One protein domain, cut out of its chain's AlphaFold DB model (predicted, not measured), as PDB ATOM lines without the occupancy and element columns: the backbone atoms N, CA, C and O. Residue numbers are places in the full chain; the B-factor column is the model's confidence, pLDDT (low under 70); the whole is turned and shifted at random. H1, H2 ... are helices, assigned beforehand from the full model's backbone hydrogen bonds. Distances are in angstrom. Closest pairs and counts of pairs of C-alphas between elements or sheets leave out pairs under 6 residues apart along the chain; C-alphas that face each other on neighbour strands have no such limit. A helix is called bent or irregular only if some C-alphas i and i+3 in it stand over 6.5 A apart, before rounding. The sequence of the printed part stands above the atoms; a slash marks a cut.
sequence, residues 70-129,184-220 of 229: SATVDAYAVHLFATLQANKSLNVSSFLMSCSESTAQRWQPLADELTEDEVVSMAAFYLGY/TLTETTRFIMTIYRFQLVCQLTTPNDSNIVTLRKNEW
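Overview. This is residues 70 to 129 and 184 to 220 of the 229 residues of an uncharacterized protein of Coniochaeta pulveracea (UniProt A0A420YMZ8). One helix, H1, runs through the core, with H2 and H5 packed along two of its sides and H4 crossing it steeply. The short H3 lies on the way from H2 to H4, and H6 sits off one end of the body, where residues 205 to 210 and 213 to 220 stick out. The printed part has 97 residues with six named helices, H1 to H6 in order, and no named strand; its class is all helix. It is compact, with a radius of gyration of the C-alphas of 14.2 A and spans of 37 by 32 by 28 A.

Along the chain. H1, residues 70 to 86, begins with C-alpha 70 at (112.249, 143.935, 204.735) and is 26.1 A long; it is only just irregular, C-alphas 70 and 73 being 6.7 A apart. H2 is residues 92 to 104, H3 residues 110 to 113 and H4 residues 116 to 129. H5, residues 185 to 204, is 28.5 A long. H6, residues 210 to 219, ends with C-alpha 219 at (111.276, 159.448, 227.783).

Arrangement. The hub is H1. It forms a helical hairpin with H2, a shallow tilt of 19 degrees, opposite ways; the closest C-alphas, of Val 73 and Thr 103, are 6.5 A apart. Residues 75 to 79 of H1 touch residues 118 to 122 of H4, closest at C-alphas of His 79 and Met 122, 6.8 A; the tilt of 67 degrees is steep, only just short of about perpendicular. H1 and H5 touch and run the same way at a shallow 17 degrees, the closest C-alphas, of Ala 71 and Met 193, being 5.0 A apart. The helix packing is only just mostly aligned, with 2 of 3 touching pairs at a shallow tilt. H3 and H6 touch no helix; H6 is close but not clearly touching to H5, closest at C-alphas of Leu 204 and Ile 212, 8.0 A. Every O i to N i+4 pair is within hydrogen-bond range in H2, H4, H5 and H6, and 12 of 13 in H1; H3 is too short for such a pair.

Size, cuts and confidence. The C-alphas of Glu 116 and Trp 220, the two farthest apart, are 41.6 A apart. Residues 130 to 183 are not printed, and C-alphas 129 and 184 are 19.7 A apart across the cut. Of the links that are printed whole, each is tight. Mean pLDDT of the printed part is 77.7, with residue 89, residues 102 to 108 and residues 206 to 220 under 70.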
ATOM      1  N   SER A  70     112.301 143.915 203.267       85.69
ATOM      2  CA  SER A  70     112.249 143.935 204.735       85.69
ATOM      3  C   SER A  70     111.327 145.013 205.312       85.69
ATOM      4  O   SER A  70     110.975 144.920 206.484       85.69
ATOM      5  N   ALA A  71     110.905 146.002 204.515       88.00
ATOM      6  CA  ALA A  71     109.958 147.032 204.941       88.00
ATOM      7  C   ALA A  71     108.507 146.528 205.030       88.00
ATOM      8  O   ALA A  71     107.628 147.255 205.488       88.00
ATOM      9  N   THR A  72     108.247 145.284 204.612       89.12
ATOM     10  CA  THR A  72     106.915 144.663 204.659       89.12
ATOM     11  C   THR A  72     106.312 144.692 206.066       89.12
ATOM     12  O   THR A  72     105.118 144.931 206.212       89.12
ATOM     13  N   VAL A  73     107.138 144.518 207.104       85.94
ATOM     14  CA  VAL A  73     106.696 144.544 208.508       85.94
ATOM     15  C   VAL A  73     106.180 145.921 208.908       85.94
ATOM     16  O   VAL A  73     105.090 146.030 209.464       85.94
ATOM     17  N   ASP A  74     106.947 146.973 208.601       88.00
ATOM     18  CA  ASP A  74     106.556 148.350 208.908       88.00
ATOM     19  C   ASP A  74     105.282 148.729 208.127       88.00
ATOM     20  O   ASP A  74     104.367 149.341 208.681       88.00
ATOM     21  N   ALA A  75     105.180 148.304 206.862       90.06
ATOM     22  CA  ALA A  75     103.998 148.528 206.034       90.06
ATOM     23  C   ALA A  75     102.745 147.843 206.595       90.06
ATOM     24  O   ALA A  75     101.676 148.455 206.656       90.06
ATOM     25  N   TYR A  76     102.880 146.590 207.032       88.62
ATOM     26  CA  TYR A  76     101.799 145.854 207.675       88.62
ATOM     27  C   TYR A  76     101.381 146.504 208.996       88.62
ATOM     28  O   TYR A  76     100.190 146.682 209.229       88.62
ATOM     29  N   ALA A  77     102.337 146.921 209.831       87.38
ATOM     30  CA  ALA A  77     102.047 147.583 211.100       87.38
ATOM     31  C   ALA A  77     101.216 148.862 210.903       87.38
ATOM     32  O   ALA A  77     100.208 149.050 211.582       87.38
ATOM     33  N   VAL A  78     101.582 149.708 209.934       88.88
ATOM     34  CA  VAL A  78     100.812 150.917 209.580       88.88
ATOM     35  C   VAL A  78      99.384 150.579 209.161       88.88
ATOM     36  O   VAL A  78      98.435 151.256 209.561       88.88
ATOM     37  N   HIS A  79      99.220 149.536 208.347       88.06
ATOM     38  CA  HIS A  79      97.900 149.129 207.890       88.06
ATOM     39  C   HIS A  79      97.049 148.567 209.035       88.06
ATOM     40  O   HIS A  79      95.933 149.031 209.263       88.06
ATOM     41  N   LEU A  80      97.603 147.627 209.802       85.56
ATOM     42  CA  LEU A  80      96.934 147.008 210.940       85.56
ATOM     43  C   LEU A  80      96.517 148.057 211.976       85.56
ATOM     44  O   LEU A  80      95.392 148.016 212.473       85.56
ATOM     45  N   PHE A  81      97.387 149.028 212.265       84.81
ATOM     46  CA  PHE A  81      97.058 150.131 213.161       84.81
ATOM     47  C   PHE A  81      95.863 150.940 212.650       84.81
ATOM     48  O   PHE A  81      94.921 151.173 213.407       84.81
ATOM     49  N   ALA A  82      95.870 151.336 211.373       83.56
ATOM     50  CA  ALA A  82      94.773 152.092 210.771       83.56
ATOM     51  C   ALA A  82      93.437 151.334 210.863       83.56
ATOM     52  O   ALA A  82      92.415 151.917 211.236       83.56
ATOM     53  N   THR A  83      93.451 150.025 210.601       80.69
ATOM     54  CA  THR A  83      92.266 149.162 210.689       80.69
ATOM     55  C   THR A  83      91.767 149.019 212.131       80.69
ATOM     56  O   THR A  83      90.573 149.175 212.399       80.69
ATOM     57  N   LEU A  84      92.661 148.783 213.097       80.56
ATOM     58  CA  LEU A  84      92.302 148.683 214.518       80.56
ATOM     59  C   LEU A  84      91.791 150.013 215.088       80.56
ATOM     60  O   LEU A  84      90.842 150.029 215.878       80.56
ATOM     61  N   GLN A  85      92.386 151.132 214.670       78.00
ATOM     62  CA  GLN A  85      91.949 152.470 215.055       78.00
ATOM     63  C   GLN A  85      90.540 152.764 214.518       78.00
ATOM     64  O   GLN A  85      89.689 153.232 215.278       78.00
ATOM     65  N   ALA A  86      90.254 152.422 213.257       75.75
ATOM     66  CA  ALA A  86      88.918 152.559 212.672       75.75
ATOM     67  C   ALA A  86      87.862 151.735 213.433       75.75
ATOM     68  O   ALA A  86      86.738 152.197 213.645       75.75
ATOM     69  N   ASN A  87      88.253 150.559 213.927       75.62
ATOM     70  CA  ASN A  87      87.397 149.660 214.700       75.62
ATOM     71  C   ASN A  87      87.317 150.003 216.205       75.62
ATOM     72  O   ASN A  87      86.634 149.300 216.951       75.62
ATOM     73  N   LYS A  88      87.981 151.081 216.663       74.56
ATOM     74  CA  LYS A  88      88.020 151.558 218.065       74.56
ATOM     75  C   LYS A  88      88.438 150.501 219.099       74.56
ATOM     76  O   LYS A  88      88.141 150.647 220.283       74.56
ATOM     77  N   SER A  89      89.128 149.446 218.680       66.12
ATOM     78  CA  SER A  89      89.509 148.314 219.538       66.12
ATOM     79  C   SER A  89      90.930 148.430 220.097       66.12
ATOM     80  O   SER A  89      91.457 147.478 220.671       66.12
ATOM     81  N   LEU A  90      91.575 149.581 219.912       71.50
ATOM     82  CA  LEU A  90      93.019 149.689 220.033       71.50
ATOM     83  C   LEU A  90      93.488 150.055 221.449       71.50
ATOM     84  O   LEU A  90      93.208 151.138 221.961       71.50
ATOM     85  N   ASN A  91      94.326 149.187 222.016       79.00
ATOM     86  CA  ASN A  91      95.283 149.552 223.055       79.00
ATOM     87  C   ASN A  91      96.660 149.762 222.397       79.00
ATOM     88  O   ASN A  91      97.284 148.822 221.898       79.00
ATOM     89  N   VAL A  92      97.111 151.019 222.382       78.06
ATOM     90  CA  VAL A  92      98.338 151.459 221.697       78.06
ATOM     91  C   VAL A  92      99.579 150.761 222.255       78.06
ATOM     92  O   VAL A  92     100.416 150.286 221.490       78.06
ATOM     93  N   SER A  93      99.685 150.635 223.580       76.62
ATOM     94  CA  SER A  93     100.854 150.036 224.229       76.62
ATOM     95  C   SER A  93     100.996 148.550 223.904       76.62
ATOM     96  O   SER A  93     102.097 148.094 223.594       76.62
ATOM     97  N   SER A  94      99.893 147.791 223.912       78.75
ATOM     98  CA  SER A  94      99.930 146.372 223.525       78.75
ATOM     99  C   SER A  94     100.228 146.180 222.038       78.75
ATOM    100  O   SER A  94     100.918 145.234 221.668       78.75
ATOM    101  N   PHE A  95      99.751 147.092 221.186       82.25
ATOM    102  CA  PHE A  95     100.030 147.053 219.753       82.25
ATOM    103  C   PHE A  95     101.518 147.283 219.454       82.25
ATOM    104  O   PHE A  95     102.119 146.516 218.703       82.25
ATOM    105  N   LEU A  96     102.128 148.304 220.067       79.38
ATOM    106  CA  LEU A  96     103.549 148.602 219.866       79.38
ATOM    107  C   LEU A  96     104.440 147.452 220.349       79.38
ATOM    108  O   LEU A  96     105.416 147.109 219.681       79.38
ATOM    109  N   MET A  97     104.069 146.816 221.466       78.94
ATOM    110  CA  MET A  97     104.765 145.636 221.979       78.94
ATOM    111  C   MET A  97     104.706 144.478 220.972       78.94
ATOM    112  O   MET A  97     105.752 143.958 220.588       78.94
ATOM    113  N   SER A  98     103.520 144.168 220.439       77.88
ATOM    114  CA  SER A  98     103.350 143.143 219.400       77.88
ATOM    115  C   SER A  98     104.151 143.457 218.126       77.88
ATOM    116  O   SER A  98     104.856 142.587 217.616       77.88
ATOM    117  N   CYS A  99     104.144 144.709 217.655       74.69
ATOM    118  CA  CYS A  99     104.938 145.115 216.491       74.69
ATOM    119  C   CYS A  99     106.446 144.940 216.713       74.69
ATOM    120  O   CYS A  99     107.166 144.519 215.801       74.69
ATOM    121  N   SER A 100     106.934 145.243 217.921       72.56
ATOM    122  CA  SER A 100     108.347 145.069 218.265       72.56
ATOM    123  C   SER A 100     108.770 143.594 218.211       72.56
ATOM    124  O   SER A 100     109.826 143.272 217.658       72.56
ATOM    125  N   GLU A 101     107.907 142.687 218.671       75.19
ATOM    126  CA  GLU A 101     108.137 141.239 218.635       75.19
ATOM    127  C   GLU A 101     108.104 140.696 217.200       75.19
ATOM    128  O   GLU A 101     109.001 139.949 216.795       75.19
ATOM    129  N   SER A 102     107.135 141.125 216.384       69.19
ATOM    130  CA  SER A 102     107.041 140.730 214.972       69.19
ATOM    131  C   SER A 102     108.234 141.212 214.141       69.19
ATOM    132  O   SER A 102     108.690 140.507 213.237       69.19
ATOM    133  N   THR A 103     108.781 142.387 214.468       67.25
ATOM    134  CA  THR A 103     109.998 142.914 213.830       67.25
ATOM    135  C   THR A 103     111.221 142.061 214.178       67.25
ATOM    136  O   THR A 103     112.065 141.806 213.318       67.25
ATOM    137  N   ALA A 104     111.302 141.554 215.414       65.62
ATOM    138  CA  ALA A 104     112.391 140.686 215.858       65.62
ATOM    139  C   ALA A 104     112.342 139.283 215.222       65.62
ATOM    140  O   ALA A 104     113.388 138.694 214.945       65.62
ATOM    141  N   GLN A 105     111.144 138.754 214.951       63.81
ATOM    142  CA  GLN A 105     110.954 137.390 214.438       63.81
ATOM    143  C   GLN A 105     111.128 137.232 212.916       63.81
ATOM    144  O   GLN A 105     111.061 136.108 212.428       63.81
ATOM    145  N   ARG A 106     111.399 138.311 212.162       62.62
ATOM    146  CA  ARG A 106     111.520 138.281 210.686       62.62
ATOM    147  C   ARG A 106     110.321 137.589 210.003       62.62
ATOM    148  O   ARG A 106     110.518 136.640 209.260       62.62
ATOM    149  N   TRP A 107     109.126 138.102 210.306       64.62
ATOM    150  CA  TRP A 107     107.825 138.058 209.600       64.62
ATOM    151  C   TRP A 107     107.398 136.851 208.720       64.62
ATOM    152  O   TRP A 107     108.162 136.288 207.940       64.62
ATOM    153  N   GLN A 108     106.102 136.518 208.799       62.53
ATOM    154  CA  GLN A 108     105.396 135.490 208.007       62.53
ATOM    155  C   GLN A 108     104.879 136.036 206.653       62.53
ATOM    156  O   GLN A 108     104.961 137.231 206.420       62.53
ATOM    157  N   PRO A 109     104.388 135.215 205.705       72.25
ATOM    158  CA  PRO A 109     103.880 135.710 204.415       72.25
ATOM    159  C   PRO A 109     102.598 136.560 204.540       72.25
ATOM    160  O   PRO A 109     101.656 136.163 205.222       72.25
ATOM    161  N   LEU A 110     102.493 137.673 203.794       78.81
ATOM    162  CA  LEU A 110     101.304 138.557 203.785       78.81
ATOM    163  C   LEU A 110     100.029 137.830 203.332       78.81
ATOM    164  O   LEU A 110      98.920 138.231 203.675       78.81
ATOM    165  N   ALA A 111     100.182 136.797 202.501       73.44
ATOM    166  CA  ALA A 111      99.066 136.069 201.903       73.44
ATOM    167  C   ALA A 111      98.185 135.347 202.935       73.44
ATOM    168  O   ALA A 111      96.993 135.152 202.674       73.44
ATOM    169  N   ASP A 112      98.748 134.985 204.085       77.88
ATOM    170  CA  ASP A 112      98.038 134.225 205.115       77.88
ATOM    171  C   ASP A 112      97.296 135.149 206.096       77.88
ATOM    172  O   ASP A 112      96.213 134.802 206.559       77.88
ATOM    173  N   GLU A 113      97.821 136.355 206.330       79.31
ATOM    174  CA  GLU A 113      97.311 137.300 207.336       79.31
ATOM    175  C   GLU A 113      96.246 138.268 206.798       79.31
ATOM    176  O   GLU A 113      95.337 138.655 207.528       79.31
ATOM    177  N   LEU A 114      96.331 138.670 205.525       84.69
ATOM    178  CA  LEU A 114      95.500 139.754 204.985       84.69
ATOM    179  C   LEU A 114      94.317 139.261 204.148       84.69
ATOM    180  O   LEU A 114      94.418 138.303 203.380       84.69
ATOM    181  N   THR A 115      93.193 139.965 204.212       89.62
ATOM    182  CA  THR A 115      92.095 139.857 203.239       89.62
ATOM    183  C   THR A 115      92.463 140.529 201.913       89.62
ATOM    184  O   THR A 115      93.412 141.307 201.832       89.62
ATOM    185  N   GLU A 116      91.733 140.239 200.831       89.75
ATOM    186  CA  GLU A 116      92.025 140.864 199.531       89.75
ATOM    187  C   GLU A 116      91.912 142.396 199.584       89.75
ATOM    188  O   GLU A 116      92.796 143.085 199.076       89.75
ATOM    189  N   ASP A 117      90.873 142.928 200.228       88.81
ATOM    190  CA  ASP A 117      90.645 144.373 200.326       88.81
ATOM    191  C   ASP A 117      91.773 145.089 201.081       88.81
ATOM    192  O   ASP A 117      92.214 146.168 200.678       88.81
ATOM    193  N   GLU A 118      92.300 144.463 202.133       89.00
ATOM    194  CA  GLU A 118      93.435 144.987 202.896       89.00
ATOM    195  C   GLU A 118      94.711 145.030 202.046       89.00
ATOM    196  O   GLU A 118      95.390 146.058 201.988       89.00
ATOM    197  N   VAL A 119      94.999 143.961 201.294       90.75
ATOM    198  CA  VAL A 119      96.143 143.913 200.365       90.75
ATOM    199  C   VAL A 119      96.012 144.983 199.281       90.75
ATOM    200  O   VAL A 119      96.990 145.652 198.940       90.75
ATOM    201  N   VAL A 120      94.804 145.179 198.747       90.31
ATOM    202  CA  VAL A 120      94.516 146.227 197.761       90.31
ATOM    203  C   VAL A 120      94.739 147.613 198.359       90.31
ATOM    204  O   VAL A 120      95.361 148.455 197.711       90.31
ATOM    205  N   SER A 121      94.287 147.848 199.592       90.12
ATOM    206  CA  SER A 121      94.506 149.113 200.296       90.12
ATOM    207  C   SER A 121      95.995 149.380 200.530       90.12
ATOM    208  O   SER A 121      96.458 150.500 200.307       90.12
ATOM    209  N   MET A 122      96.757 148.368 200.952       91.31
ATOM    210  CA  MET A 122      98.205 148.486 201.139       91.31
ATOM    211  C   MET A 122      98.923 148.780 199.818       91.31
ATOM    212  O   MET A 122      99.774 149.671 199.771       91.31
ATOM    213  N   ALA A 123      98.553 148.084 198.738       90.31
ATOM    214  CA  ALA A 123      99.117 148.316 197.411       90.31
ATOM    215  C   ALA A 123      98.821 149.726 196.894       90.31
ATOM    216  O   ALA A 123      99.708 150.378 196.349       90.31
ATOM    217  N   ALA A 124      97.593 150.209 197.094       89.94
ATOM    218  CA  ALA A 124      97.203 151.556 196.704       89.94
ATOM    219  C   ALA A 124      98.015 152.626 197.448       89.94
ATOM    220  O   ALA A 124      98.470 153.581 196.824       89.94
ATOM    221  N   PHE A 125      98.249 152.448 198.754       89.62
ATOM    222  CA  PHE A 125      99.087 153.363 199.531       89.62
ATOM    223  C   PHE A 125     100.549 153.346 199.066       89.62
ATOM    224  O   PHE A 125     101.159 154.400 198.907       89.62
ATOM    225  N   TYR A 126     101.116 152.164 198.808       90.06
ATOM    226  CA  TYR A 126     102.489 152.063 198.316       90.06
ATOM    227  C   TYR A 126     102.659 152.757 196.955       90.06
ATOM    228  O   TYR A 126     103.475 153.668 196.828       90.06
ATOM    229  N   LEU A 127     101.840 152.372 195.972       86.56
ATOM    230  CA  LEU A 127     101.935 152.844 194.586       86.56
ATOM    231  C   LEU A 127     101.493 154.299 194.383       86.56
ATOM    232  O   LEU A 127     101.813 154.880 193.354       86.56
ATOM    233  N   GLY A 128     100.668 154.845 195.276       85.06
ATOM    234  CA  GLY A 128     100.112 156.195 195.134       85.06
ATOM    235  C   GLY A 128     100.703 157.229 196.086       85.06
ATOM    236  O   GLY A 128     100.262 158.372 196.073       85.06
ATOM    237  N   TYR A 129     101.614 156.829 196.977       87.56
ATOM    238  CA  TYR A 129     102.193 157.744 197.960       87.56
ATOM    239  C   TYR A 129     103.663 157.444 198.227       87.56
ATOM    240  O   TYR A 129     104.513 158.311 198.054       87.56
ATOM    241  N   THR A 184     120.426 152.708 195.765       84.38
ATOM    242  CA  THR A 184     120.700 151.280 195.971       84.38
ATOM    243  C   THR A 184     119.499 150.583 196.613       84.38
ATOM    244  O   THR A 184     118.735 151.198 197.354       84.38
ATOM    245  N   LEU A 185     119.374 149.263 196.425       81.81
ATOM    246  CA  LEU A 185     118.297 148.467 197.037       81.81
ATOM    247  C   LEU A 185     118.199 148.674 198.561       81.81
ATOM    248  O   LEU A 185     117.105 148.758 199.118       81.81
ATOM    249  N   THR A 186     119.344 148.782 199.237       84.94
ATOM    250  CA  THR A 186     119.408 149.016 200.685       84.94
ATOM    251  C   THR A 186     118.913 150.414 201.056       84.94
ATOM    252  O   THR A 186     118.187 150.553 202.038       84.94
ATOM    253  N   GLU A 187     119.288 151.444 200.294       84.94
ATOM    254  CA  GLU A 187     118.825 152.822 200.509       84.94
ATOM    255  C   GLU A 187     117.321 152.939 200.248       84.94
ATOM    256  O   GLU A 187     116.608 153.447 201.109       84.94
ATOM    257  N   THR A 188     116.829 152.371 199.142       85.75
ATOM    258  CA  THR A 188     115.397 152.260 198.830       85.75
ATOM    259  C   THR A 188     114.636 151.621 199.984       85.75
ATOM    260  O   THR A 188     113.671 152.187 200.487       85.75
ATOM    261  N   THR A 189     115.110 150.472 200.469       87.69
ATOM    262  CA  THR A 189     114.457 149.756 201.569       87.69
ATOM    263  C   THR A 189     114.425 150.594 202.845       87.69
ATOM    264  O   THR A 189     113.374 150.723 203.467       87.69
ATOM    265  N   ARG A 190     115.551 151.210 203.233       87.25
ATOM    266  CA  ARG A 190     115.609 152.075 204.423       87.25
ATOM    267  C   ARG A 190     114.679 153.275 204.294       87.25
ATOM    268  O   ARG A 190     114.015 153.621 205.263       87.25
ATOM    269  N   PHE A 191     114.616 153.886 203.116       89.56
ATOM    270  CA  PHE A 191     113.746 155.025 202.864       89.56
ATOM    271  C   PHE A 191     112.265 154.639 202.977       89.56
ATOM    272  O   PHE A 191     111.519 155.295 203.700       89.56
ATOM    273  N   ILE A 192     111.865 153.515 202.367       90.00
ATOM    274  CA  ILE A 192     110.514 152.952 202.504       90.00
ATOM    275  C   ILE A 192     110.181 152.700 203.983       90.00
ATOM    276  O   ILE A 192     109.134 153.140 204.457       90.00
ATOM    277  N   MET A 193     111.075 152.041 204.733       90.31
ATOM    278  CA  MET A 193     110.885 151.796 206.171       90.31
ATOM    279  C   MET A 193     110.681 153.103 206.943       90.31
ATOM    280  O   MET A 193     109.786 153.189 207.780       90.31
ATOM    281  N   THR A 194     111.481 154.132 206.653       90.19
ATOM    282  CA  THR A 194     111.356 155.450 207.286       90.19
ATOM    283  C   THR A 194     110.004 156.093 206.995       90.19
ATOM    284  O   THR A 194     109.386 156.603 207.928       90.19
ATOM    285  N   ILE A 195     109.503 156.024 205.754       91.00
ATOM    286  CA  ILE A 195     108.170 156.544 205.408       91.00
ATOM    287  C   ILE A 195     107.085 155.833 206.216       91.00
ATOM    288  O   ILE A 195     106.245 156.496 206.820       91.00
ATOM    289  N   TYR A 196     107.101 154.500 206.267       91.38
ATOM    290  CA  TYR A 196     106.088 153.757 207.018       91.38
ATOM    291  C   TYR A 196     106.175 154.023 208.522       91.38
ATOM    292  O   TYR A 196     105.153 154.239 209.166       91.38
ATOM    293  N   ARG A 197     107.376 154.099 209.096       89.75
ATOM    294  CA  ARG A 197     107.545 154.453 210.513       89.75
ATOM    295  C   ARG A 197     107.055 155.859 210.815       89.75
ATOM    296  O   ARG A 197     106.371 156.057 211.814       89.75
ATOM    297  N   PHE A 198     107.364 156.820 209.949       89.19
ATOM    298  CA  PHE A 198     106.841 158.175 210.061       89.19
ATOM    299  C   PHE A 198     105.310 158.180 209.995       89.19
ATOM    300  O   PHE A 198     104.664 158.755 210.866       89.19
ATOM    301  N   GLN A 199     104.725 157.460 209.036       89.94
ATOM    302  CA  GLN A 199     103.278 157.317 208.915       89.94
ATOM    303  C   GLN A 199     102.654 156.697 210.175       89.94
ATOM    304  O   GLN A 199     101.629 157.188 210.649       89.94
ATOM    305  N   LEU A 200     103.277 155.664 210.749       86.69
ATOM    306  CA  LEU A 200     102.828 155.051 211.999       86.69
ATOM    307  C   LEU A 200     102.853 156.065 213.147       86.69
ATOM    308  O   LEU A 200     101.889 156.172 213.900       86.69
ATOM    309  N   VAL A 201     103.925 156.856 213.257       85.06
ATOM    310  CA  VAL A 201     104.020 157.938 214.246       85.06
ATOM    311  C   VAL A 201     102.911 158.965 214.029       85.06
ATOM    312  O   VAL A 201     102.256 159.346 214.994       85.06
ATOM    313  N   CYS A 202     102.628 159.380 212.793       84.06
ATOM    314  CA  CYS A 202     101.519 160.291 212.502       84.06
ATOM    315  C   CYS A 202     100.160 159.716 212.932       84.06
ATOM    316  O   CYS A 202      99.329 160.445 213.466       84.06
ATOM    317  N   GLN A 203      99.940 158.413 212.752       83.69
ATOM    318  CA  GLN A 203      98.706 157.744 213.179       83.69
ATOM    319  C   GLN A 203      98.593 157.613 214.706       83.69
ATOM    320  O   GLN A 203      97.494 157.733 215.255       83.69
ATOM    321  N   LEU A 204      99.720 157.394 215.390       76.19
ATOM    322  CA  LEU A 204      99.823 157.376 216.853       76.19
ATOM    323  C   LEU A 204      99.636 158.767 217.463       76.19
ATOM    324  O   LEU A 204      99.171 158.903 218.594       76.19
ATOM    325  N   THR A 205     100.030 159.804 216.728       70.56
ATOM    326  CA  THR A 205     100.051 161.180 217.207       70.56
ATOM    327  C   THR A 205      98.829 161.953 216.723       70.56
ATOM    328  O   THR A 205      98.938 162.965 216.033       70.56
ATOM    329  N   THR A 206      97.623 161.504 217.093       62.34
ATOM    330  CA  THR A 206      96.459 162.375 216.881       62.34
ATOM    331  C   THR A 206      96.601 163.632 217.759       62.34
ATOM    332  O   THR A 206      97.091 163.535 218.888       62.34
ATOM    333  N   PRO A 207      96.191 164.831 217.292       55.50
ATOM    334  CA  PRO A 207      96.423 166.092 218.011       55.50
ATOM    335  C   PRO A 207      95.887 166.136 219.454       55.50
ATOM    336  O   PRO A 207      96.304 166.988 220.232       55.50
ATOM    337  N   ASN A 208      94.977 165.222 219.810       53.25
ATOM    338  CA  ASN A 208      94.305 165.144 221.107       53.25
ATOM    339  C   ASN A 208      94.629 163.857 221.895       53.25
ATOM    340  O   ASN A 208      93.929 163.552 222.860       53.25
ATOM    341  N   ASP A 209      95.646 163.081 221.503       58.78
ATOM    342  CA  ASP A 209      95.903 161.778 222.120       58.78
ATOM    343  C   ASP A 209      96.660 161.885 223.457       58.78
ATOM    344  O   ASP A 209      97.818 162.319 223.521       58.78
ATOM    345  N   SER A 210      96.035 161.423 224.545       57.59
ATOM    346  CA  SER A 210      96.647 161.345 225.881       57.59
ATOM    347  C   SER A 210      97.885 160.441 225.922       57.59
ATOM    348  O   SER A 210      98.713 160.566 226.825       57.59
ATOM    349  N   ASN A 211      98.045 159.554 224.937       52.50
ATOM    350  CA  ASN A 211      99.183 158.642 224.834       52.50
ATOM    351  C   ASN A 211     100.506 159.371 224.527       52.50
ATOM    352  O   ASN A 211     101.552 158.968 225.039       52.50
ATOM    353  N   ILE A 212     100.471 160.496 223.797       51.66
ATOM    354  CA  ILE A 212     101.666 161.325 223.541       51.66
ATOM    355  C   ILE A 212     102.138 162.006 224.824       51.66
ATOM    356  O   ILE A 212     103.338 162.109 225.066       51.66
ATOM    357  N   VAL A 213     101.206 162.470 225.663       53.38
ATOM    358  CA  VAL A 213     101.538 163.125 226.938       53.38
ATOM    359  C   VAL A 213     102.281 162.153 227.855       53.38
ATOM    360  O   VAL A 213     103.232 162.549 228.525       53.38
ATOM    361  N   THR A 214     101.887 160.881 227.848       54.59
ATOM    362  CA  THR A 214     102.512 159.831 228.659       54.59
ATOM    363  C   THR A 214     103.873 159.401 228.103       54.59
ATOM    364  O   THR A 214     104.823 159.293 228.871       54.59
ATOM    365  N   LEU A 215     104.015 159.236 226.781       49.44
ATOM    366  CA  LEU A 215     105.315 158.944 226.152       49.44
ATOM    367  C   LEU A 215     106.315 160.092 226.347       49.44
ATOM    368  O   LEU A 215     107.459 159.855 226.730       49.44
ATOM    369  N   ARG A 216     105.864 161.344 226.196       48.69
ATOM    370  CA  ARG A 216     106.699 162.532 226.420       48.69
ATOM    371  C   ARG A 216     107.191 162.617 227.867       48.69
ATOM    372  O   ARG A 216     108.351 162.934 228.064       48.69
ATOM    373  N   LYS A 217     106.346 162.292 228.854       53.06
ATOM    374  CA  LYS A 217     106.716 162.297 230.283       53.06
ATOM    375  C   LYS A 217     107.693 161.190 230.679       53.06
ATOM    376  O   LYS A 217     108.437 161.372 231.636       53.06
ATOM    377  N   ASN A 218     107.662 160.055 229.986       49.56
ATOM    378  CA  ASN A 218     108.444 158.880 230.368       49.56
ATOM    379  C   ASN A 218     109.823 158.827 229.688       49.56
ATOM    380  O   ASN A 218     110.733 158.227 230.253       49.56
ATOM    381  N   GLU A 219     109.992 159.441 228.511       46.53
ATOM    382  CA  GLU A 219     111.276 159.448 227.783       46.53
ATOM    383  C   GLU A 219     112.057 160.761 227.912       46.53
ATOM    384  O   GLU A 219     113.283 160.753 227.832       46.53
ATOM    385  N   TRP A 220     111.375 161.882 228.148       43.97
ATOM    386  CA  TRP A 220     111.991 163.194 228.327       43.97
ATOM    387  C   TRP A 220     111.400 163.795 229.597       43.97
ATOM    388  O   TRP A 220     110.308 164.360 229.567       43.97
TER     389      TRP A 220